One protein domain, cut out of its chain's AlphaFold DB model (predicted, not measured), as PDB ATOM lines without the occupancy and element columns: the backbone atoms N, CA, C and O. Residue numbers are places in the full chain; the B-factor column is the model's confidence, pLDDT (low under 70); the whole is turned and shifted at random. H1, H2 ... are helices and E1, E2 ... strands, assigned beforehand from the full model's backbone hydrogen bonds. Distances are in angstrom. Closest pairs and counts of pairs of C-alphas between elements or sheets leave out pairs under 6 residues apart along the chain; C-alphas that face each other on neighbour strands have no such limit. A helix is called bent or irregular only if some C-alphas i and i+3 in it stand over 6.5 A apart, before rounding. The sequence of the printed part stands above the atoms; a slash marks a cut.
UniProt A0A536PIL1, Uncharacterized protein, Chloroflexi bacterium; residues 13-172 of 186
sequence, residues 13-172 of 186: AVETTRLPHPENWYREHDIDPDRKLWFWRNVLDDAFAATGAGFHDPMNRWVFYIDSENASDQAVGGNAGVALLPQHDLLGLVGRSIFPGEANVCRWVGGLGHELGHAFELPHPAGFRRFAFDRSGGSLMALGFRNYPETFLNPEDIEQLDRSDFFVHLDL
ATOM      1  N   ALA A  13     220.642 199.415 273.917       90.75
ATOM      2  CA  ALA A  13     220.564 200.816 273.483       90.75
ATOM      3  C   ALA A  13     219.622 201.032 272.286       90.75
ATOM      4  O   ALA A  13     219.182 202.152 272.039       90.75
ATOM      5  N   VAL A  14     219.334 199.967 271.535       93.88
ATOM      6  CA  VAL A  14     218.393 199.961 270.415       93.88
ATOM      7  C   VAL A  14     217.520 198.725 270.533       93.88
ATOM      8  O   VAL A  14     218.019 197.608 270.677       93.88
ATOM      9  N   GLU A  15     216.217 198.938 270.413       95.50
ATOM     10  CA  GLU A  15     215.205 197.893 270.362       95.50
ATOM     11  C   GLU A  15     214.388 198.064 269.080       95.50
ATOM     12  O   GLU A  15     214.131 199.185 268.636       95.50
ATOM     13  N   THR A  16     213.977 196.951 268.475       95.81
ATOM     14  CA  THR A  16     213.190 196.963 267.237       95.81
ATOM     15  C   THR A  16     211.814 196.387 267.506       95.81
ATOM     16  O   THR A  16     211.684 195.274 268.015       95.81
ATOM     17  N   THR A  17     210.780 197.110 267.092       95.88
ATOM     18  CA  THR A  17     209.396 196.640 267.133       95.88
ATOM     19  C   THR A  17     208.707 196.893 265.800       95.88
ATOM     20  O   THR A  17     209.093 197.784 265.043       95.88
ATOM     21  N   ARG A  18     207.691 196.084 265.492       97.12
ATOM     22  CA  ARG A  18     206.880 196.234 264.284       97.12
ATOM     23  C   ARG A  18     205.553 196.879 264.651       97.12
ATOM     24  O   ARG A  18     204.768 196.288 265.388       97.12
ATOM     25  N   LEU A  19     205.300 198.053 264.089       97.75
ATOM     26  CA  LEU A  19     204.027 198.748 264.239       97.75
ATOM     27  C   LEU A  19     202.921 198.074 263.388       97.75
ATOM     28  O   LEU A  19     203.235 197.379 262.411       97.75
ATOM     29  N   PRO A  20     201.635 198.216 263.759       97.88
ATOM     30  CA  PRO A  20     200.546 197.421 263.186       97.88
ATOM     31  C   PRO A  20     200.161 197.810 261.752       97.88
ATOM     32  O   PRO A  20     199.625 196.969 261.024       97.88
ATOM     33  N   HIS A  21     200.438 199.043 261.325       98.25
ATOM     34  CA  HIS A  21     200.031 199.538 260.010       98.25
ATOM     35  C   HIS A  21     201.159 199.482 258.962       98.25
ATOM     36  O   HIS A  21     202.340 199.567 259.313       98.25
ATOM     37  N   PRO A  22     200.822 199.331 257.661       97.12
ATOM     38  CA  PRO A  22     201.789 199.454 256.573       97.12
ATOM     39  C   PRO A  22     202.290 200.898 256.428       97.12
ATOM     40  O   PRO A  22     201.599 201.841 256.797       97.12
ATOM     41  N   GLU A  23     203.462 201.065 255.815       94.88
ATOM     42  CA  GLU A  23     204.167 202.348 255.674       94.88
ATOM     43  C   GLU A  23     203.275 203.517 255.211       94.88
ATOM     44  O   GLU A  23     203.228 204.581 255.827       94.88
ATOM     45  N   ASN A  24     202.514 203.322 254.131       96.19
ATOM     46  CA  ASN A  24     201.711 204.390 253.539       96.19
ATOM     47  C   ASN A  24     200.576 204.874 254.452       96.19
ATOM     48  O   ASN A  24     200.156 206.023 254.330       96.19
ATOM     49  N   TRP A  25     200.110 204.035 255.381       98.00
ATOM     50  CA  TRP A  25     199.050 204.399 256.311       98.00
ATOM     51  C   TRP A  25     199.458 205.594 257.179       98.00
ATOM     52  O   TRP A  25     198.675 206.530 257.314       98.00
ATOM     53  N   TYR A  26     200.706 205.636 257.665       98.00
ATOM     54  CA  TYR A  26     201.158 206.688 258.582       98.00
ATOM     55  C   TYR A  26     201.103 208.092 257.973       98.00
ATOM     56  O   TYR A  26     200.816 209.054 258.682       98.00
ATOM     57  N   ARG A  27     201.318 208.238 256.659       96.75
ATOM     58  CA  ARG A  27     201.232 209.544 255.974       96.75
ATOM     59  C   ARG A  27     199.851 209.855 255.387       96.75
ATOM     60  O   ARG A  27     199.602 211.004 255.014       96.75
ATOM     61  N   GLU A  28     198.977 208.859 255.250       97.12
ATOM     62  CA  GLU A  28     197.681 208.978 254.558       97.12
ATOM     63  C   GLU A  28     196.479 209.006 255.507       97.12
ATOM     64  O   GLU A  28     195.448 209.565 255.136       97.12
ATOM     65  N   HIS A  29     196.591 208.419 256.702       97.81
ATOM     66  CA  HIS A  29     195.487 208.355 257.652       97.81
ATOM     67  C   HIS A  29     195.229 209.715 258.308       97.81
ATOM     68  O   HIS A  29     196.139 210.337 258.859       97.81
ATOM     69  N   ASP A  30     193.977 210.165 258.242       97.31
ATOM     70  CA  ASP A  30     193.533 211.417 258.845       97.31
ATOM     71  C   ASP A  30     193.285 211.229 260.345       97.31
ATOM     72  O   ASP A  30     192.440 210.429 260.748       97.31
ATOM     73  N   ILE A  31     194.030 211.977 261.157       97.00
ATOM     74  CA  ILE A  31     193.977 211.927 262.625       97.00
ATOM     75  C   ILE A  31     193.937 213.321 263.273       97.00
ATOM     76  O   ILE A  31     193.694 213.457 264.471       97.00
ATOM     77  N   ASP A  32     194.170 214.379 262.495       96.94
ATOM     78  CA  ASP A  32     194.209 215.763 262.975       96.94
ATOM     79  C   ASP A  32     193.737 216.715 261.867       96.94
ATOM     80  O   ASP A  32     194.101 216.520 260.709       96.94
ATOM     81  N   PRO A  33     192.971 217.775 262.178       96.50
ATOM     82  CA  PRO A  33     192.593 218.774 261.179       96.50
ATOM     83  C   PRO A  33     193.777 219.411 260.430       96.50
ATOM     84  O   PRO A  33     193.619 219.820 259.278       96.50
ATOM     85  N   ASP A  34     194.949 219.526 261.063       97.06
ATOM     86  CA  ASP A  34     196.185 219.936 260.402       97.06
ATOM     87  C   ASP A  34     196.933 218.713 259.861       97.06
ATOM     88  O   ASP A  34     197.613 217.980 260.585       97.06
ATOM     89  N   ARG A  35     196.875 218.554 258.534       96.69
ATOM     90  CA  ARG A  35     197.591 217.510 257.794       96.69
ATOM     91  C   ARG A  35     199.077 217.439 258.135       96.69
ATOM     92  O   ARG A  35     199.646 216.350 258.077       96.69
ATOM     93  N   LYS A  36     199.703 218.555 258.530       97.25
ATOM     94  CA  LYS A  36     201.112 218.580 258.948       97.25
ATOM     95  C   LYS A  36     201.396 217.621 260.104       97.25
ATOM     96  O   LYS A  36     202.514 217.133 260.212       97.25
ATOM     97  N   LEU A  37     200.412 217.343 260.955       97.56
ATOM     98  CA  LEU A  37     200.572 216.512 262.148       97.56
ATOM     99  C   LEU A  37     200.227 215.035 261.928       97.56
ATOM    100  O   LEU A  37     200.418 214.248 262.851       97.56
ATOM    101  N   TRP A  38     199.742 214.638 260.747       98.06
ATOM    102  CA  TRP A  38     199.267 213.268 260.519       98.06
ATOM    103  C   TRP A  38     200.348 212.221 260.775       98.06
ATOM    104  O   TRP A  38     200.163 211.375 261.641       98.06
ATOM    105  N   PHE A  39     201.498 212.312 260.098       98.44
ATOM    106  CA  PHE A  39     202.587 211.345 260.286       98.44
ATOM    107  C   PHE A  39     203.064 211.284 261.736       98.44
ATOM    108  O   PHE A  39     203.124 210.206 262.318       98.44
ATOM    109  N   TRP A  40     203.328 212.450 262.331       98.00
ATOM    110  CA  TRP A  40     203.723 212.577 263.731       98.00
ATOM    111  C   TRP A  40     202.771 211.833 264.673       98.00
ATOM    112  O   TRP A  40     203.208 211.019 265.480       98.00
ATOM    113  N   ARG A  41     201.466 212.091 264.565       98.12
ATOM    114  CA  ARG A  41     200.467 211.502 265.463       98.12
ATOM    115  C   ARG A  41     200.223 210.030 265.181       98.12
ATOM    116  O   ARG A  41     200.274 209.241 266.112       98.12
ATOM    117  N   ASN A  42     200.028 209.660 263.916       98.38
ATOM    118  CA  ASN A  42     199.797 208.272 263.521       98.38
ATOM    119  C   ASN A  42     200.929 207.360 264.003       98.38
ATOM    120  O   ASN A  42     200.674 206.275 264.517       98.38
ATOM    121  N   VAL A  43     202.183 207.798 263.846       98.19
ATOM    122  CA  VAL A  43     203.329 207.002 264.286       98.19
ATOM    123  C   VAL A  43     203.442 206.971 265.805       98.19
ATOM    124  O   VAL A  43     203.664 205.899 266.359       98.19
ATOM    125  N   LEU A  44     203.311 208.112 266.489       98.12
ATOM    126  CA  LEU A  44     203.483 208.143 267.942       98.12
ATOM    127  C   LEU A  44     202.367 207.417 268.690       98.12
ATOM    128  O   LEU A  44     202.666 206.783 269.695       98.12
ATOM    129  N   ASP A  45     201.129 207.432 268.194       98.06
ATOM    130  CA  ASP A  45     200.035 206.665 268.797       98.06
ATOM    131  C   ASP A  45     200.365 205.161 268.814       98.06
ATOM    132  O   ASP A  45     200.296 204.517 269.866       98.06
ATOM    133  N   ASP A  46     200.825 204.612 267.686       98.31
ATOM    134  CA  ASP A  46     201.240 203.209 267.594       98.31
ATOM    135  C   ASP A  46     202.545 202.930 268.358       98.31
ATOM    136  O   ASP A  46     202.667 201.906 269.035       98.31
ATOM    137  N   ALA A  47     203.533 203.826 268.276       97.94
ATOM    138  CA  ALA A  47     204.826 203.656 268.933       97.94
ATOM    139  C   ALA A  47     204.695 203.689 270.462       97.94
ATOM    140  O   ALA A  47     205.305 202.865 271.149       97.94
ATOM    141  N   PHE A  48     203.867 204.583 271.005       98.31
ATOM    142  CA  PHE A  48     203.575 204.645 272.436       98.31
ATOM    143  C   PHE A  48     202.805 203.410 272.893       98.31
ATOM    144  O   PHE A  48     203.168 202.808 273.903       98.31
ATOM    145  N   ALA A  49     201.803 202.967 272.127       98.19
ATOM    146  CA  ALA A  49     201.082 201.734 272.437       98.19
ATOM    147  C   ALA A  49     202.003 200.498 272.428       98.19
ATOM    148  O   ALA A  49     201.842 199.603 273.258       98.19
ATOM    149  N   ALA A  50     202.979 200.451 271.516       97.50
ATOM    150  CA  ALA A  50     203.891 199.319 271.368       97.50
ATOM    151  C   ALA A  50     205.017 199.282 272.411       97.50
ATOM    152  O   ALA A  50     205.482 198.197 272.757       97.50
ATOM    153  N   THR A  51     205.482 200.441 272.885       96.19
ATOM    154  CA  THR A  51     206.686 200.537 273.737       96.19
ATOM    155  C   THR A  51     206.402 200.992 275.167       96.19
ATOM    156  O   THR A  51     207.256 200.843 276.035       96.19
ATOM    157  N   GLY A  52     205.213 201.539 275.435       96.00
ATOM    158  CA  GLY A  52     204.903 202.202 276.703       96.00
ATOM    159  C   GLY A  52     205.550 203.584 276.848       96.00
ATOM    160  O   GLY A  52     205.462 204.184 277.918       96.00
ATOM    161  N   ALA A  53     206.185 204.089 275.789       96.69
ATOM    162  CA  ALA A  53     206.729 205.432 275.738       96.69
ATOM    163  C   ALA A  53     205.649 206.510 275.833       96.69
ATOM    164  O   ALA A  53     204.462 206.272 275.601       96.69
ATOM    165  N   GLY A  54     206.086 207.733 276.108       97.19
ATOM    166  CA  GLY A  54     205.203 208.882 276.097       97.19
ATOM    167  C   GLY A  54     205.948 210.195 276.246       97.19
ATOM    168  O   GLY A  54     207.138 210.247 276.566       97.19
ATOM    169  N   PHE A  55     205.207 211.275 276.024       98.12
ATOM    170  CA  PHE A  55     205.683 212.614 276.330       98.12
ATOM    171  C   PHE A  55     205.874 212.801 277.835       98.12
ATOM    172  O   PHE A  55     205.128 212.242 278.639       98.12
ATOM    173  N   HIS A  56     206.842 213.639 278.200       96.81
ATOM    174  CA  HIS A  56     207.171 213.990 279.583       96.81
ATOM    175  C   HIS A  56     207.402 212.775 280.493       96.81
ATOM    176  O   HIS A  56     207.138 212.842 281.694       96.81
ATOM    177  N   ASP A  57     207.904 211.668 279.936       97.25
ATOM    178  CA  ASP A  57     208.342 210.530 280.734       97.25
ATOM    179  C   ASP A  57     209.401 211.021 281.751       97.25
ATOM    180  O   ASP A  57     210.404 211.630 281.359       97.25
ATOM    181  N   PRO A  58     209.178 210.836 283.064       95.50
ATOM    182  CA  PRO A  58     210.102 211.327 284.082       95.50
ATOM    183  C   PRO A  58     211.407 210.526 284.132       95.50
ATOM    184  O   PRO A  58     212.385 211.003 284.697       95.50
ATOM    185  N   MET A  59     211.424 209.322 283.559       94.69
ATOM    186  CA  MET A  59     212.541 208.383 283.627       94.69
ATOM    187  C   MET A  59     213.289 208.261 282.305       94.69
ATOM    188  O   MET A  59     214.477 207.945 282.324       94.69
ATOM    189  N   ASN A  60     212.627 208.518 281.170       96.69
ATOM    190  CA  ASN A  60     213.215 208.284 279.852       96.69
ATOM    191  C   ASN A  60     213.078 209.466 278.889       96.69
ATOM    192  O   ASN A  60     212.216 210.340 278.999       96.69
ATOM    193  N   ARG A  61     213.953 209.449 277.887       97.94
ATOM    194  CA  ARG A  61     213.793 210.191 276.640       97.94
ATOM    195  C   ARG A  61     213.762 209.191 275.508       97.94
ATOM    196  O   ARG A  61     214.622 208.317 275.433       97.94
ATOM    197  N   TRP A  62     212.759 209.317 274.657       98.06
ATOM    198  CA  TRP A  62     212.450 208.331 273.638       98.06
ATOM    199  C   TRP A  62     212.921 208.824 272.280       98.06
ATOM    200  O   TRP A  62     212.568 209.921 271.854       98.06
ATOM    201  N   VAL A  63     213.715 208.007 271.597       98.19
ATOM    202  CA  VAL A  63     214.137 208.251 270.218       98.19
ATOM    203  C   VAL A  63     213.527 207.164 269.351       98.19
ATOM    204  O   VAL A  63     213.826 205.985 269.519       98.19
ATOM    205  N   PHE A  64     212.691 207.571 268.408       98.19
ATOM    206  CA  PHE A  64     212.070 206.695 267.435       98.19
ATOM    207  C   PHE A  64     212.677 206.946 266.067       98.19
ATOM    208  O   PHE A  64     212.422 207.974 265.445       98.19
ATOM    209  N   TYR A  65     213.443 205.973 265.588       97.56
ATOM    210  CA  TYR A  65     213.731 205.846 264.169       97.56
ATOM    211  C   TYR A  65     212.654 204.991 263.517       97.56
ATOM    212  O   TYR A  65     212.403 203.865 263.948       97.56
ATOM    213  N   ILE A  66     212.025 205.520 262.477       96.62
ATOM    214  CA  ILE A  66     210.862 204.902 261.855       96.62
ATOM    215  C   ILE A  66     211.191 204.577 260.411       96.62
ATOM    216  O   ILE A  66     211.519 205.462 259.627       96.62
ATOM    217  N   ASP A  67     211.060 203.306 260.042       94.94
ATOM    218  CA  ASP A  67     211.197 202.851 258.656       94.94
ATOM    219  C   ASP A  67     209.910 203.140 257.862       94.94
ATOM    220  O   ASP A  67     209.200 202.244 257.412       94.94
ATOM    221  N   SER A  68     209.556 204.424 257.793       95.25
ATOM    222  CA  SER A  68     208.441 204.950 257.013       95.25
ATOM    223  C   SER A  68     208.694 206.392 256.609       95.25
ATOM    224  O   SER A  68     209.207 207.187 257.399       95.25
ATOM    225  N   GLU A  69     208.289 206.740 255.390       93.00
ATOM    226  CA  GLU A  69     208.455 208.094 254.870       93.00
ATOM    227  C   GLU A  69     207.240 208.984 255.164       93.00
ATOM    228  O   GLU A  69     206.096 208.627 254.854       93.00
ATOM    229  N   ASN A  70     207.485 210.180 255.702       95.31
ATOM    230  CA  ASN A  70     206.462 211.212 255.851       95.31
ATOM    231  C   ASN A  70     206.165 211.905 254.510       95.31
ATOM    232  O   ASN A  70     206.991 211.944 253.601       95.31
ATOM    233  N   ALA A  71     204.982 212.503 254.360       95.12
ATOM    234  CA  ALA A  71     204.746 213.396 253.227       95.12
ATOM    235  C   ALA A  71     205.571 214.692 253.372       95.12
ATOM    236  O   ALA A  71     205.910 215.111 254.480       95.12
ATOM    237  N   SER A  72     205.873 215.362 252.255       91.38
ATOM    238  CA  SER A  72     206.723 216.566 252.236       91.38
ATOM    239  C   SER A  72     206.148 217.761 253.009       91.38
ATOM    240  O   SER A  72     206.883 218.685 253.353       91.38
ATOM    241  N   ASP A  73     204.843 217.751 253.269       94.12
ATOM    242  CA  ASP A  73     204.120 218.733 254.067       94.12
ATOM    243  C   ASP A  73     203.940 218.316 255.534       94.12
ATOM    244  O   ASP A  73     203.404 219.096 256.313       94.12
ATOM    245  N   GLN A  74     204.390 217.125 255.929       96.88
ATOM    246  CA  GLN A  74     204.227 216.589 257.280       96.88
ATOM    247  C   GLN A  74     205.447 216.844 258.165       96.88
ATOM    248  O   GLN A  74     206.584 216.917 257.702       96.88
ATOM    249  N   ALA A  75     205.182 217.011 259.455       94.06
ATOM    250  CA  ALA A  75     206.169 217.312 260.472       94.06
ATOM    251  C   ALA A  75     206.767 216.037 261.080       94.06
ATOM    252  O   ALA A  75     206.081 215.037 261.297       94.06
ATOM    253  N   VAL A  76     208.051 216.146 261.404       95.69
ATOM    254  CA  VAL A  76     208.869 215.226 262.199       95.69
ATOM    255  C   VAL A  76     209.775 216.077 263.097       95.69
ATOM    256  O   VAL A  76     209.842 217.296 262.897       95.69
ATOM    257  N   GLY A  77     210.456 215.470 264.068       96.62
ATOM    258  CA  GLY A  77     211.407 216.173 264.930       96.62
ATOM    259  C   GLY A  77     211.326 215.772 266.400       96.62
ATOM    260  O   GLY A  77     210.957 214.649 266.725       96.62
ATOM    261  N   GLY A  78     211.683 216.672 267.307       97.38
ATOM    262  CA  GLY A  78     211.663 216.434 268.743       97.38
ATOM    263  C   GLY A  78     210.710 217.353 269.494       97.38
ATOM    264  O   GLY A  78     210.538 218.522 269.155       97.38
ATOM    265  N   ASN A  79     210.083 216.817 270.537       96.19
ATOM    266  CA  ASN A  79     209.277 217.567 271.485       96.19
ATOM    267  C   ASN A  79     209.070 216.767 272.779       96.19
ATOM    268  O   ASN A  79     208.818 215.564 272.726       96.19
ATOM    269  N   ALA A  80     209.084 217.452 273.925       95.19
ATOM    270  CA  ALA A  80     208.522 216.965 275.189       95.19
ATOM    271  C   ALA A  80     208.920 215.523 275.559       95.19
ATOM    272  O   ALA A  80     208.078 214.696 275.900       95.19
ATOM    273  N   GLY A  81     210.206 215.197 275.481       97.81
ATOM    274  CA  GLY A  81     210.700 213.866 275.826       97.81
ATOM    275  C   GLY A  81     210.799 212.861 274.680       97.81
ATOM    276  O   GLY A  81     211.280 211.754 274.909       97.81
ATOM    277  N   VAL A  82     210.396 213.236 273.465       98.50
ATOM    278  CA  VAL A  82     210.338 212.343 272.302       98.50
ATOM    279  C   VAL A  82     211.044 212.972 271.105       98.50
ATOM    280  O   VAL A  82     210.824 214.142 270.815       98.50
ATOM    281  N   ALA A  83     211.850 212.192 270.391       98.56
ATOM    282  CA  ALA A  83     212.394 212.511 269.076       98.56
ATOM    283  C   ALA A  83     211.901 211.475 268.056       98.56
ATOM    284  O   ALA A  83     212.036 210.276 268.280       98.56
ATOM    285  N   LEU A  84     211.335 211.935 266.943       98.38
ATOM    286  CA  LEU A  84     210.799 211.133 265.849       98.38
ATOM    287  C   LEU A  84     211.583 211.431 264.569       98.38
ATOM    288  O   LEU A  84     211.510 212.540 264.034       98.38
ATOM    289  N   LEU A  85     212.293 210.423 264.074       97.62
ATOM    290  CA  LEU A  85     213.143 210.483 262.893       97.62
ATOM    291  C   LEU A  85     212.596 209.527 261.811       97.62
ATOM    292  O   LEU A  85     212.527 208.320 262.061       97.62
ATOM    293  N   PRO A  86     212.173 210.029 260.635       96.00
ATOM    294  CA  PRO A  86     211.590 209.218 259.561       96.00
ATOM    295  C   PRO A  86     212.640 208.390 258.796       96.00
ATOM    296  O   PRO A  86     213.839 208.429 259.088       96.00
ATOM    297  N   GLN A  87     212.193 207.658 257.771       95.31
ATOM    298  CA  GLN A  87     213.023 206.725 256.999       95.31
ATOM    299  C   GLN A  87     214.292 207.369 256.428       95.31
ATOM    300  O   GLN A  87     215.359 206.752 256.438       95.31
ATOM    301  N   HIS A  88     214.219 208.611 255.949       92.62
ATOM    302  CA  HIS A  88     215.399 209.303 255.434       92.62
ATOM    303  C   HIS A  88     216.519 209.473 256.464       92.62
ATOM    304  O   HIS A  88     217.688 209.401 256.085       92.62
ATOM    305  N   ASP A  89     216.201 209.620 257.749       94.12
ATOM    306  CA  ASP A  89     217.207 209.704 258.804       94.12
ATOM    307  C   ASP A  89     217.885 208.353 259.062       94.12
ATOM    308  O   ASP A  89     219.108 208.306 259.209       94.12
ATOM    309  N   LEU A  90     217.134 207.245 259.001       92.50
ATOM    310  CA  LEU A  90     217.696 205.886 259.021       92.50
ATOM    311  C   LEU A  90     218.633 205.638 257.836       92.50
ATOM    312  O   LEU A  90     219.759 205.168 258.006       92.50
ATOM    313  N   LEU A  91     218.175 205.968 256.626       92.69
ATOM    314  CA  LEU A  91     218.968 205.820 255.407       92.69
ATOM    315  C   LEU A  91     220.244 206.668 255.478       92.69
ATOM    316  O   LEU A  91     221.327 206.204 255.106       92.69
ATOM    317  N   GLY A  92     220.134 207.879 256.015       92.62
ATOM    318  CA  GLY A  92     221.245 208.799 256.179       92.62
ATOM    319  C   GLY A  92     222.364 208.264 257.067       92.62
ATOM    320  O   GLY A  92     223.543 208.423 256.734       92.62
ATOM    321  N   LEU A  93     222.017 207.557 258.148       91.06
ATOM    322  CA  LEU A  93     222.991 206.908 259.032       91.06
ATOM    323  C   LEU A  93     223.806 205.810 258.334       91.06
ATOM    324  O   LEU A  93     224.945 205.561 258.721       91.06
ATOM    325  N   VAL A  94     223.263 205.201 257.276       90.00
ATOM    326  CA  VAL A  94     223.952 204.189 256.453       90.00
ATOM    327  C   VAL A  94     224.520 204.764 255.147       90.00
ATOM    328  O   VAL A  94     224.800 204.028 254.199       90.00
ATOM    329  N   GLY A  95     224.684 206.089 255.070       88.25
ATOM    330  CA  GLY A  95     225.279 206.778 253.920       88.25
ATOM    331  C   GLY A  95     224.379 206.857 252.689       88.25
ATOM    332  O   GLY A  95     224.860 207.144 251.592       88.25
ATOM    333  N   ARG A  96     223.075 206.597 252.837       88.81
ATOM    334  CA  ARG A  96     222.085 206.718 251.763       88.81
ATOM    335  C   ARG A  96     221.272 207.983 251.981       88.81
ATOM    336  O   ARG A  96     220.611 208.139 252.993       88.81
ATOM    337  N   SER A  97     221.286 208.886 251.012       82.06
ATOM    338  CA  SER A  97     220.456 210.086 251.066       82.06
ATOM    339  C   SER A  97     219.828 210.335 249.710       82.06
ATOM    340  O   SER A  97     220.498 210.229 248.680       82.06
ATOM    341  N   ILE A  98     218.544 210.685 249.718       74.75
ATOM    342  CA  ILE A  98     217.858 211.187 248.526       74.75
ATOM    343  C   ILE A  98     218.077 212.694 248.331       74.75
ATOM    344  O   ILE A  98     217.774 213.227 247.264       74.75
ATOM    345  N   PHE A  99     218.605 213.388 249.345       77.31
ATOM    346  CA  PHE A  99     218.884 214.816 249.295       77.31
ATOM    347  C   PHE A  99     220.306 215.049 248.761       77.31
ATOM    348  O   PHE A  99     221.281 214.601 249.380       77.31
ATOM    349  N   PRO A 100     220.463 215.756 247.624       71.69
ATOM    350  CA  PRO A 100     221.774 216.044 247.057       71.69
ATOM    351  C   PRO A 100     222.689 216.740 248.072       71.69
ATOM    352  O   PRO A 100     222.302 217.729 248.688       71.69
ATOM    353  N   GLY A 101     223.913 216.234 248.237       69.62
ATOM    354  CA  GLY A 101     224.897 216.802 249.165       69.62
ATOM    355  C   GLY A 101     224.731 216.393 250.635       69.62
ATOM    356  O   GLY A 101     225.604 216.715 251.434       69.62
ATOM    357  N   GLU A 102     223.691 215.632 250.997       72.94
ATOM    358  CA  GLU A 102     223.478 215.147 252.374       72.94
ATOM    359  C   GLU A 102     223.895 213.675 252.568       72.94
ATOM    360  O   GLU A 102     223.412 213.008 253.472       72.94
ATOM    361  N   ALA A 103     224.805 213.130 251.752       70.44
ATOM    362  CA  ALA A 103     225.347 211.775 251.966       70.44
ATOM    363  C   ALA A 103     226.336 211.689 253.151       70.44
ATOM    364  O   ALA A 103     226.811 210.610 253.497       70.44
ATOM    365  N   ASN A 104     226.668 212.825 253.775       86.31
ATOM    366  CA  ASN A 104     227.523 212.867 254.954       86.31
ATOM    367  C   ASN A 104     226.774 212.316 256.178       86.31
ATOM    368  O   ASN A 104     225.902 212.991 256.723       86.31
ATOM    369  N   VAL A 105     227.163 211.128 256.648       91.81
ATOM    370  CA  VAL A 105     226.594 210.474 257.841       91.81
ATOM    371  C   VAL A 105     226.598 211.387 259.063       91.81
ATOM    372  O   VAL A 105     225.643 211.396 259.836       91.81
ATOM    373  N   CYS A 106     227.629 212.218 259.222       93.12
ATOM    374  CA  CYS A 106     227.723 213.107 260.370       93.12
ATOM    375  C   CYS A 106     226.577 214.126 260.446       93.12
ATOM    376  O   CYS A 106     226.149 214.446 261.550       93.12
ATOM    377  N   ARG A 107     226.008 214.570 259.314       93.06
ATOM    378  CA  ARG A 107     224.803 215.422 259.315       93.06
ATOM    379  C   ARG A 107     223.609 214.705 259.939       93.06
ATOM    380  O   ARG A 107     222.786 215.344 260.586       93.06
ATOM    381  N   TRP A 108     223.475 213.399 259.721       94.62
ATOM    382  CA  TRP A 108     222.354 212.601 260.232       94.62
ATOM    383  C   TRP A 108     222.518 212.297 261.720       94.62
ATOM    384  O   TRP A 108     221.559 212.415 262.477       94.62
ATOM    385  N   VAL A 109     223.757 212.055 262.166       95.50
ATOM    386  CA  VAL A 109     224.104 212.024 263.598       95.50
ATOM    387  C   VAL A 109     223.825 213.379 264.260       95.50
ATOM    388  O   VAL A 109     223.255 213.437 265.346       95.50
ATOM    389  N   GLY A 110     224.171 214.482 263.593       95.75
ATOM    390  CA  GLY A 110     223.840 215.826 264.057       95.75
ATOM    391  C   GLY A 110     222.333 216.059 264.147       95.75
ATOM    392  O   GLY A 110     221.874 216.633 265.130       95.75
ATOM    393  N   GLY A 111     221.568 215.608 263.146       96.19
ATOM    394  CA  GLY A 111     220.105 215.688 263.123       96.19
ATOM    395  C   GLY A 111     219.477 214.995 264.330       96.19
ATOM    396  O   GLY A 111     218.690 215.613 265.040       96.19
ATOM    397  N   LEU A 112     219.930 213.779 264.655       97.38
ATOM    398  CA  LEU A 112     219.567 213.126 265.915       97.38
ATOM    399  C   LEU A 112     219.895 214.000 267.126       97.38
ATOM    400  O   LEU A 112     219.050 214.170 267.997       97.38
ATOM    401  N   GLY A 113     221.103 214.565 267.184       97.44
ATOM    402  CA  GLY A 113     221.504 215.453 268.274       97.44
ATOM    403  C   GLY A 113     220.577 216.664 268.447       97.44
ATOM    404  O   GLY A 113     220.279 217.035 269.579       97.44
ATOM    405  N   HIS A 114     220.091 217.248 267.348       98.00
ATOM    406  CA  HIS A 114     219.133 218.359 267.361       98.00
ATOM    407  C   HIS A 114     217.778 217.934 267.936       98.00
ATOM    408  O   HIS A 114     217.294 218.539 268.895       98.00
ATOM    409  N   GLU A 115     217.188 216.862 267.403       98.38
ATOM    410  CA  GLU A 115     215.866 216.407 267.849       98.38
ATOM    411  C   GLU A 115     215.902 215.838 269.272       98.38
ATOM    412  O   GLU A 115     214.978 216.042 270.059       98.38
ATOM    413  N   LEU A 116     217.004 215.193 269.655       98.00
ATOM    414  CA  LEU A 116     217.234 214.765 271.029       98.00
ATOM    415  C   LEU A 116     217.380 215.966 271.975       98.00
ATOM    416  O   LEU A 116     216.882 215.921 273.097       98.00
ATOM    417  N   GLY A 117     217.991 217.065 271.524       98.12
ATOM    418  CA  GLY A 117     217.997 218.328 272.261       98.12
ATOM    419  C   GLY A 117     216.580 218.827 272.557       98.12
ATOM    420  O   GLY A 117     216.276 219.158 273.703       98.12
ATOM    421  N   HIS A 118     215.680 218.786 271.572       98.38
ATOM    422  CA  HIS A 118     214.263 219.102 271.781       98.38
ATOM    423  C   HIS A 118     213.550 218.114 272.711       98.38
ATOM    424  O   HIS A 118     212.719 218.524 273.524       98.38
ATOM    425  N   ALA A 119     213.887 216.822 272.657       98.25
ATOM    426  CA  ALA A 119     213.391 215.847 273.627       98.25
ATOM    427  C   ALA A 119     213.862 216.184 275.060       98.25
ATOM    428  O   ALA A 119     213.106 216.012 276.014       98.25
ATOM    429  N   PHE A 120     215.064 216.744 275.219       98.00
ATOM    430  CA  PHE A 120     215.562 217.326 276.472       98.00
ATOM    431  C   PHE A 120     215.067 218.757 276.753       98.00
ATOM    432  O   PHE A 120     215.604 219.433 277.629       98.00
ATOM    433  N   GLU A 121     214.015 219.199 276.062       96.00
ATOM    434  CA  GLU A 121     213.337 220.487 276.260       96.00
ATOM    435  C   GLU A 121     214.179 221.719 275.893       96.00
ATOM    436  O   GLU A 121     213.840 222.841 276.278       96.00
ATOM    437  N   LEU A 122     215.256 221.547 275.123       96.88
ATOM    438  CA  LEU A 122     216.000 222.677 274.579       96.88
ATOM    439  C   LEU A 122     215.197 223.334 273.446       96.88
ATOM    440  O   LEU A 122     214.776 222.637 272.517       96.88
ATOM    441  N   PRO A 123     214.970 224.656 273.472       94.50
ATOM    442  CA  PRO A 123     214.342 225.361 272.363       94.50
ATOM    443  C   PRO A 123     215.353 225.632 271.240       94.50
ATOM    444  O   PRO A 123     216.564 225.506 271.411       94.50
ATOM    445  N   HIS A 124     214.868 226.088 270.083       92.81
ATOM    446  CA  HIS A 124     215.751 226.815 269.164       92.81
ATOM    447  C   HIS A 124     216.268 228.098 269.843       92.81
ATOM    448  O   HIS A 124     215.535 228.694 270.640       92.81
ATOM    449  N   PRO A 125     217.484 228.576 269.511       89.12
ATOM    450  CA  PRO A 125     218.020 229.812 270.072       89.12
ATOM    451  C   PRO A 125     217.079 231.003 269.873       89.12
ATOM    452  O   PRO A 125     216.429 231.146 268.833       89.12
ATOM    453  N   ALA A 126     217.028 231.904 270.854       80.88
ATOM    454  CA  ALA A 126     216.200 233.101 270.763       80.88
ATOM    455  C   ALA A 126     216.572 233.939 269.526       80.88
ATOM    456  O   ALA A 126     217.739 234.225 269.270       80.88
ATOM    457  N   GLY A 127     215.564 234.353 268.756       69.50
ATOM    458  CA  GLY A 127     215.781 235.107 267.520       69.50
ATOM    459  C   GLY A 127     216.161 234.251 266.311       69.50
ATOM    460  O   GLY A 127     216.243 234.808 265.214       69.50
ATOM    461  N   PHE A 128     216.294 232.925 266.469       69.81
ATOM    462  CA  PHE A 128     216.421 232.010 265.342       69.81
ATOM    463  C   PHE A 128     215.262 232.230 264.369       69.81
ATOM    464  O   PHE A 128     214.079 232.129 264.704       69.81
ATOM    465  N   ARG A 129     215.617 232.544 263.129       65.62
ATOM    466  CA  ARG A 129     214.691 232.571 262.006       65.62
ATOM    467  C   ARG A 129     215.147 231.488 261.057       65.62
ATOM    468  O   ARG A 129     216.296 231.509 260.620       65.62
ATOM    469  N   ARG A 130     214.239 230.571 260.704       57.31
ATOM    470  CA  ARG A 130     214.444 229.640 259.586       57.31
ATOM    471  C   ARG A 130     214.978 230.482 258.413       57.31
ATOM    472  O   ARG A 130     214.297 231.415 257.995       57.31
ATOM    473  N   PHE A 131     216.206 230.199 257.965       55.19
ATOM    474  CA  PHE A 131     216.952 230.885 256.888       55.19
ATOM    475  C   PHE A 131     217.764 232.158 257.225       55.19
ATOM    476  O   PHE A 131     218.337 232.745 256.308       55.19
ATOM    477  N   ALA A 132     217.898 232.571 258.490       53.78
ATOM    478  CA  ALA A 132     218.858 233.609 258.886       53.78
ATOM    479  C   ALA A 132     220.144 232.971 259.440       53.78
ATOM    480  O   ALA A 132     220.147 232.404 260.529       53.78
ATOM    481  N   PHE A 133     221.244 233.064 258.689       52.75
ATOM    482  CA  PHE A 133     222.578 232.696 259.174       52.75
ATOM    483  C   PHE A 133     223.161 233.853 259.994       52.75
ATOM    484  O   PHE A 133     223.958 234.644 259.493       52.75
ATOM    485  N   ASP A 134     222.735 233.989 261.246       60.22
ATOM    486  CA  ASP A 134     223.481 234.772 262.232       60.22
ATOM    487  C   ASP A 134     224.456 233.863 263.012       60.22
ATOM    488  O   ASP A 134     224.609 232.676 262.707       60.22
ATOM    489  N   ARG A 135     225.150 234.407 264.021       58.88
ATOM    490  CA  ARG A 135     226.095 233.629 264.846       58.88
ATOM    491  C   ARG A 135     225.436 232.453 265.587       58.88
ATOM    492  O   ARG A 135     226.148 231.511 265.916       58.88
ATOM    493  N   SER A 136     224.117 232.474 265.814       62.03
ATOM    494  CA  SER A 136     223.379 231.359 266.428       62.03
ATOM    495  C   SER A 136     223.192 230.183 265.464       62.03
ATOM    496  O   SER A 136     223.021 229.049 265.909       62.03
ATOM    497  N   GLY A 137     223.306 230.418 264.149       74.31
ATOM    498  CA  GLY A 137     223.117 229.399 263.115       74.31
ATOM    499  C   GLY A 137     224.079 228.212 263.220       74.31
ATOM    500  O   GLY A 137     223.724 227.120 262.787       74.31
ATOM    501  N   GLY A 138     225.259 228.395 263.824       87.69
ATOM    502  CA  GLY A 138     226.236 227.323 264.052       87.69
ATOM    503  C   GLY A 138     225.943 226.424 265.259       87.69
ATOM    504  O   GLY A 138     226.603 225.394 265.407       87.69
ATOM    505  N   SER A 139     224.977 226.787 266.111       93.00
ATOM    506  CA  SER A 139     224.605 225.972 267.272       93.00
ATOM    507  C   SER A 139     223.853 224.704 266.857       93.00
ATOM    508  O   SER A 139     223.140 224.695 265.848       93.00
ATOM    509  N   LEU A 140     223.992 223.634 267.645       95.62
ATOM    510  CA  LEU A 140     223.342 222.346 267.405       95.62
ATOM    511  C   LEU A 140     221.823 222.518 267.369       95.62
ATOM    512  O   LEU A 140     221.182 221.996 266.463       95.62
ATOM    513  N   MET A 141     221.281 223.334 268.278       95.31
ATOM    514  CA  MET A 141     219.857 223.674 268.354       95.31
ATOM    515  C   MET A 141     219.390 224.655 267.261       95.31
ATOM    516  O   MET A 141     218.246 225.090 267.278       95.31
ATOM    517  N   ALA A 142     220.233 225.004 266.289       92.62
ATOM    518  CA  ALA A 142     219.853 225.766 265.098       92.62
ATOM    519  C   ALA A 142     220.183 224.974 263.821       92.62
ATOM    520  O   ALA A 142     219.616 223.913 263.594       92.62
ATOM    521  N   LEU A 143     221.075 225.477 262.958       90.94
ATOM    522  CA  LEU A 143     221.491 224.801 261.718       90.94
ATOM    523  C   LEU A 143     222.826 224.056 261.866       90.94
ATOM    524  O   LEU A 143     223.273 223.416 260.912       90.94
ATOM    525  N   GLY A 144     223.455 224.109 263.042       92.38
ATOM    526  CA  GLY A 144     224.763 223.517 263.307       92.38
ATOM    527  C   GLY A 144     224.789 221.998 263.178       92.38
ATOM    528  O   GLY A 144     225.819 221.440 262.809       92.38
ATOM    529  N   PHE A 145     223.645 221.331 263.352       93.25
ATOM    530  CA  PHE A 145     223.507 219.892 263.118       93.25
ATOM    531  C   PHE A 145     223.969 219.454 261.717       93.25
ATOM    532  O   PHE A 145     224.472 218.346 261.548       93.25
ATOM    533  N   ARG A 146     223.859 220.334 260.710       90.31
ATOM    534  CA  ARG A 146     224.307 220.061 259.333       90.31
ATOM    535  C   ARG A 146     225.825 219.932 259.216       90.31
ATOM    536  O   ARG A 146     226.298 219.246 258.316       90.31
ATOM    537  N   ASN A 147     226.561 220.576 260.121       89.69
ATOM    538  CA  ASN A 147     228.023 220.615 260.149       89.69
ATOM    539  C   ASN A 147     228.610 219.735 261.257       89.69
ATOM    540  O   ASN A 147     229.813 219.785 261.496       89.69
ATOM    541  N   TYR A 148     227.784 218.953 261.959       92.12
ATOM    542  CA  TYR A 148     228.248 218.074 263.028       92.12
ATOM    543  C   TYR A 148     229.449 217.222 262.555       92.12
ATOM    544  O   TYR A 148     229.426 216.739 261.420       92.12
ATOM    545  N   PRO A 149     230.503 217.037 263.375       91.75
ATOM    546  CA  PRO A 149     230.634 217.461 264.774       91.75
ATOM    547  C   PRO A 149     231.119 218.910 264.974       91.75
ATOM    548  O   PRO A 149     231.293 219.329 266.116       91.75
ATOM    549  N   GLU A 150     231.318 219.699 263.913       91.75
ATOM    550  CA  GLU A 150     231.745 221.107 263.984       91.75
ATOM    551  C   GLU A 150     230.575 222.038 264.357       91.75
ATOM    552  O   GLU A 150     230.142 222.910 263.602       91.75
ATOM    553  N   THR A 151     230.028 221.829 265.552       93.06
ATOM    554  CA  THR A 151     228.912 222.587 266.121       93.06
ATOM    555  C   THR A 151     229.064 222.704 267.639       93.06
ATOM    556  O   THR A 151     230.015 222.189 268.226       93.06
ATOM    557  N   PHE A 152     228.157 223.423 268.295       93.19
ATOM    558  CA  PHE A 152     228.199 223.675 269.733       93.19
ATOM    559  C   PHE A 152     226.792 223.801 270.316       93.19
ATOM    560  O   PHE A 152     225.851 224.174 269.623       93.19
ATOM    561  N   LEU A 153     226.649 223.518 271.607       94.31
ATOM    562  CA  LEU A 153     225.489 223.941 272.391       94.31
ATOM    563  C   LEU A 153     225.755 225.354 272.919       94.31
ATOM    564  O   LEU A 153     226.894 225.655 273.292       94.31
ATOM    565  N   ASN A 154     224.739 226.215 272.951       93.50
ATOM    566  CA  ASN A 154     224.891 227.535 273.558       93.50
ATOM    567  C   ASN A 154     225.079 227.409 275.081       93.50
ATOM    568  O   ASN A 154     224.718 226.382 275.663       93.50
ATOM    569  N   PRO A 155     225.630 228.433 275.755       93.19
ATOM    570  CA  PRO A 155     225.754 228.426 277.210       93.19
ATOM    571  C   PRO A 155     224.432 228.137 277.934       93.19
ATOM    572  O   PRO A 155     224.429 227.367 278.890       93.19
ATOM    573  N   GLU A 156     223.316 228.690 277.452       94.00
ATOM    574  CA  GLU A 156     221.981 228.484 278.022       94.00
ATOM    575  C   GLU A 156     221.509 227.031 277.866       94.00
ATOM    576  O   GLU A 156     220.969 226.455 278.810       94.00
ATOM    577  N   ASP A 157     221.782 226.417 276.710       95.62
ATOM    578  CA  ASP A 157     221.482 225.005 276.461       95.62
ATOM    579  C   ASP A 157     222.254 224.120 277.452       95.62
ATOM    580  O   ASP A 157     221.696 223.223 278.082       95.62
ATOM    581  N   ILE A 158     223.550 224.400 277.632       96.44
ATOM    582  CA  ILE A 158     224.414 223.666 278.565       96.44
ATOM    583  C   ILE A 158     223.919 223.836 280.006       96.44
ATOM    584  O   ILE A 158     223.863 222.855 280.739       96.44
ATOM    585  N   GLU A 159     223.545 225.050 280.416       96.00
ATOM    586  CA  GLU A 159     223.027 225.322 281.763       96.00
ATOM    587  C   GLU A 159     221.707 224.581 282.034       96.00
ATOM    588  O   GLU A 159     221.480 224.086 283.139       96.00
ATOM    589  N   GLN A 160     220.823 224.487 281.038       96.75
ATOM    590  CA  GLN A 160     219.581 223.725 281.152       96.75
ATOM    591  C   GLN A 160     219.848 222.221 281.263       96.75
ATOM    592  O   GLN A 160     219.312 221.579 282.167       96.75
ATOM    593  N   LEU A 161     220.706 221.668 280.402       97.25
ATOM    594  CA  LEU A 161     221.064 220.251 280.466       97.25
ATOM    595  C   LEU A 161     221.793 219.901 281.770       97.25
ATOM    596  O   LEU A 161     221.518 218.858 282.348       97.25
ATOM    597  N   ASP A 162     222.663 220.771 282.287       96.56
ATOM    598  CA  ASP A 162     223.397 220.518 283.535       96.56
ATOM    599  C   ASP A 162     222.490 220.441 284.778       96.56
ATOM    600  O   ASP A 162     222.844 219.771 285.756       96.56
ATOM    601  N   ARG A 163     221.324 221.103 284.720       95.69
ATOM    602  CA  ARG A 163     220.257 221.059 285.735       95.69
ATOM    603  C   ARG A 163     219.282 219.894 285.558       95.69
ATOM    604  O   ARG A 163     218.443 219.690 286.429       95.69
ATOM    605  N   SER A 164     219.354 219.170 284.444       95.56
ATOM    606  CA  SER A 164     218.462 218.053 284.146       95.56
ATOM    607  C   SER A 164     218.891 216.791 284.890       95.56
ATOM    608  O   SER A 164     220.054 216.395 284.819       95.56
ATOM    609  N   ASP A 165     217.939 216.096 285.515       95.25
ATOM    610  CA  ASP A 165     218.188 214.811 286.191       95.25
ATOM    611  C   ASP A 165     218.635 213.700 285.221       95.25
ATOM    612  O   ASP A 165     219.203 212.687 285.632       95.25
ATOM    613  N   PHE A 166     218.432 213.899 283.914       96.50
ATOM    614  CA  PHE A 166     218.900 212.982 282.878       96.50
ATOM    615  C   PHE A 166     220.409 213.053 282.637       96.50
ATOM    616  O   PHE A 166     220.980 212.094 282.112       96.50
ATOM    617  N   PHE A 167     221.058 214.165 282.991       96.75
ATOM    618  CA  PHE A 167     222.483 214.374 282.760       96.75
ATOM    619  C   PHE A 167     223.263 214.159 284.051       96.75
ATOM    620  O   PHE A 167     223.241 214.953 284.988       96.75
ATOM    621  N   VAL A 168     224.020 213.074 284.071       95.62
ATOM    622  CA  VAL A 168     224.791 212.601 285.219       95.62
ATOM    623  C   VAL A 168     226.268 212.533 284.865       95.62
ATOM    624  O   VAL A 168     226.620 212.446 283.691       95.62
ATOM    625  N   HIS A 169     227.154 212.553 285.863       94.62
ATOM    626  CA  HIS A 169     228.551 212.191 285.614       94.62
ATOM    627  C   HIS A 169     228.619 210.740 285.149       94.62
ATOM    628  O   HIS A 169     228.116 209.851 285.841       94.62
ATOM    629  N   LEU A 170     229.240 210.531 283.992       89.75
ATOM    630  CA  LEU A 170     229.605 209.217 283.489       89.75
ATOM    631  C   LEU A 170     231.081 209.244 283.121       89.75
ATOM    632  O   LEU A 170     231.513 210.087 282.333       89.75
ATOM    633  N   ASP A 171     231.823 208.294 283.669       84.75
ATOM    634  CA  ASP A 171     233.162 207.988 283.198       84.75
ATOM    635  C   ASP A 171     233.002 207.165 281.919       84.75
ATOM    636  O   ASP A 171     232.530 206.030 281.943       84.75
ATOM    637  N   LEU A 172     233.289 207.787 280.776       77.12
ATOM    638  CA  LEU A 172     233.299 207.088 279.498       77.12
ATOM    639  C   LEU A 172     234.658 206.406 279.356       77.12
ATOM    640  O   LEU A 172     235.680 207.082 279.234       77.12
TER     641      LEU A 172
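This is residues 13 to 172 of the 186 residues of an uncharacterized protein of Chloroflexi bacterium (UniProt A0A536PIL1). A small three-stranded sheet, E1, E3 and E2, lies between two helices, H2 crossing one face and H4 running along the other, which makes three layers. H1 packs on H2, H3 packs on the first part of H4, and the short H6 packs on H4 with H5 beyond it, while H7 and E4 lie off to one side of this core. The printed part has 160 residues with seven named helices and four named strands, in the order H1 H2 E1 E2 E3 H3 H4 H5 H6 H7 E4; the sheet's order E1 E3 E2 is mixed. The class is mostly helix, with under half of the residues in named elements. The whole is compact and rounded, with a radius of gyration of the C-alphas of 16.1 A and spans of 42 by 38 by 33 A.

Start at H1, residues 23 to 28, and H2, residues 35 to 51: this helical hairpin touches, Arg 27 and Phe 39 having the closest C-alphas at 4.9 A, opposite ways at a steep tilt of 44 degrees, with residues 38 to 43 of H2 alone. H2 is irregular, C-alphas 36 and 39 being 7.5 A apart. Look next at E1, residues 62 to 65, E2, residues 77 to 79, and E3, residues 82 to 85. E1 and E3 are parallel, with N 64 and O 83 at 2.8 A; the hairpin E2 and E3 is antiparallel, with N 84 and O 77 at 2.7 A. H2 is on the sheet at a height of 10.3 A, across the strands at 68 degrees to E1 on the local plane. H3, residues 87 to 93, touches H4, residues 105 to 119, at a steep tilt of 59 degrees, opposite ways, the closest C-alphas being those of Leu 93 and Val 105 at 5.2 A; H4 touches H3 with its residues 105 to 111 alone. H4 is on the opposite face from H2, height 9.0 A, along the strands at 13 degrees to E3 on the local plane. H6, residues 144 to 147, touches H4, closest at C-alphas 145 and 110, 4.2 A. H5, residues 135 to 138, touches H6 only at the corner, C-alphas 138 and 144 being closest at 4.1 A. H7, residues 155 to 162, touches no helix; E4, residues 167 to 169, pairs with no named strand. Each O i to N i+4 pair is within hydrogen-bond range in H3, H4 and H7; H1 has 1 of 2, H2 10 of 13, and H5 and H6 are too short for such a pair.

Find C-alpha 23 at (204.167, 202.348, 255.674), where H1 begins, 9.3 A long. H2 measures 25.0 A, E1 9.9 A, E2 7.0 A, E3 10.0 A, H3 10.2 A, H4 21.3 A, H5 6.4 A, H6 5.4 A and H7 10.4 A. E4, 7.1 A, ends at C-alpha 169, (228.551, 212.191, 285.614).

The two C-alphas farthest apart, those of Pro 33 and Asp 171, are 47.4 A apart. The printed part has no cut; the links E1 to E2, H3 to H4 and H4 to H5 are long. Confidence is low, under 70, at residue 101 and residues 127 to 136.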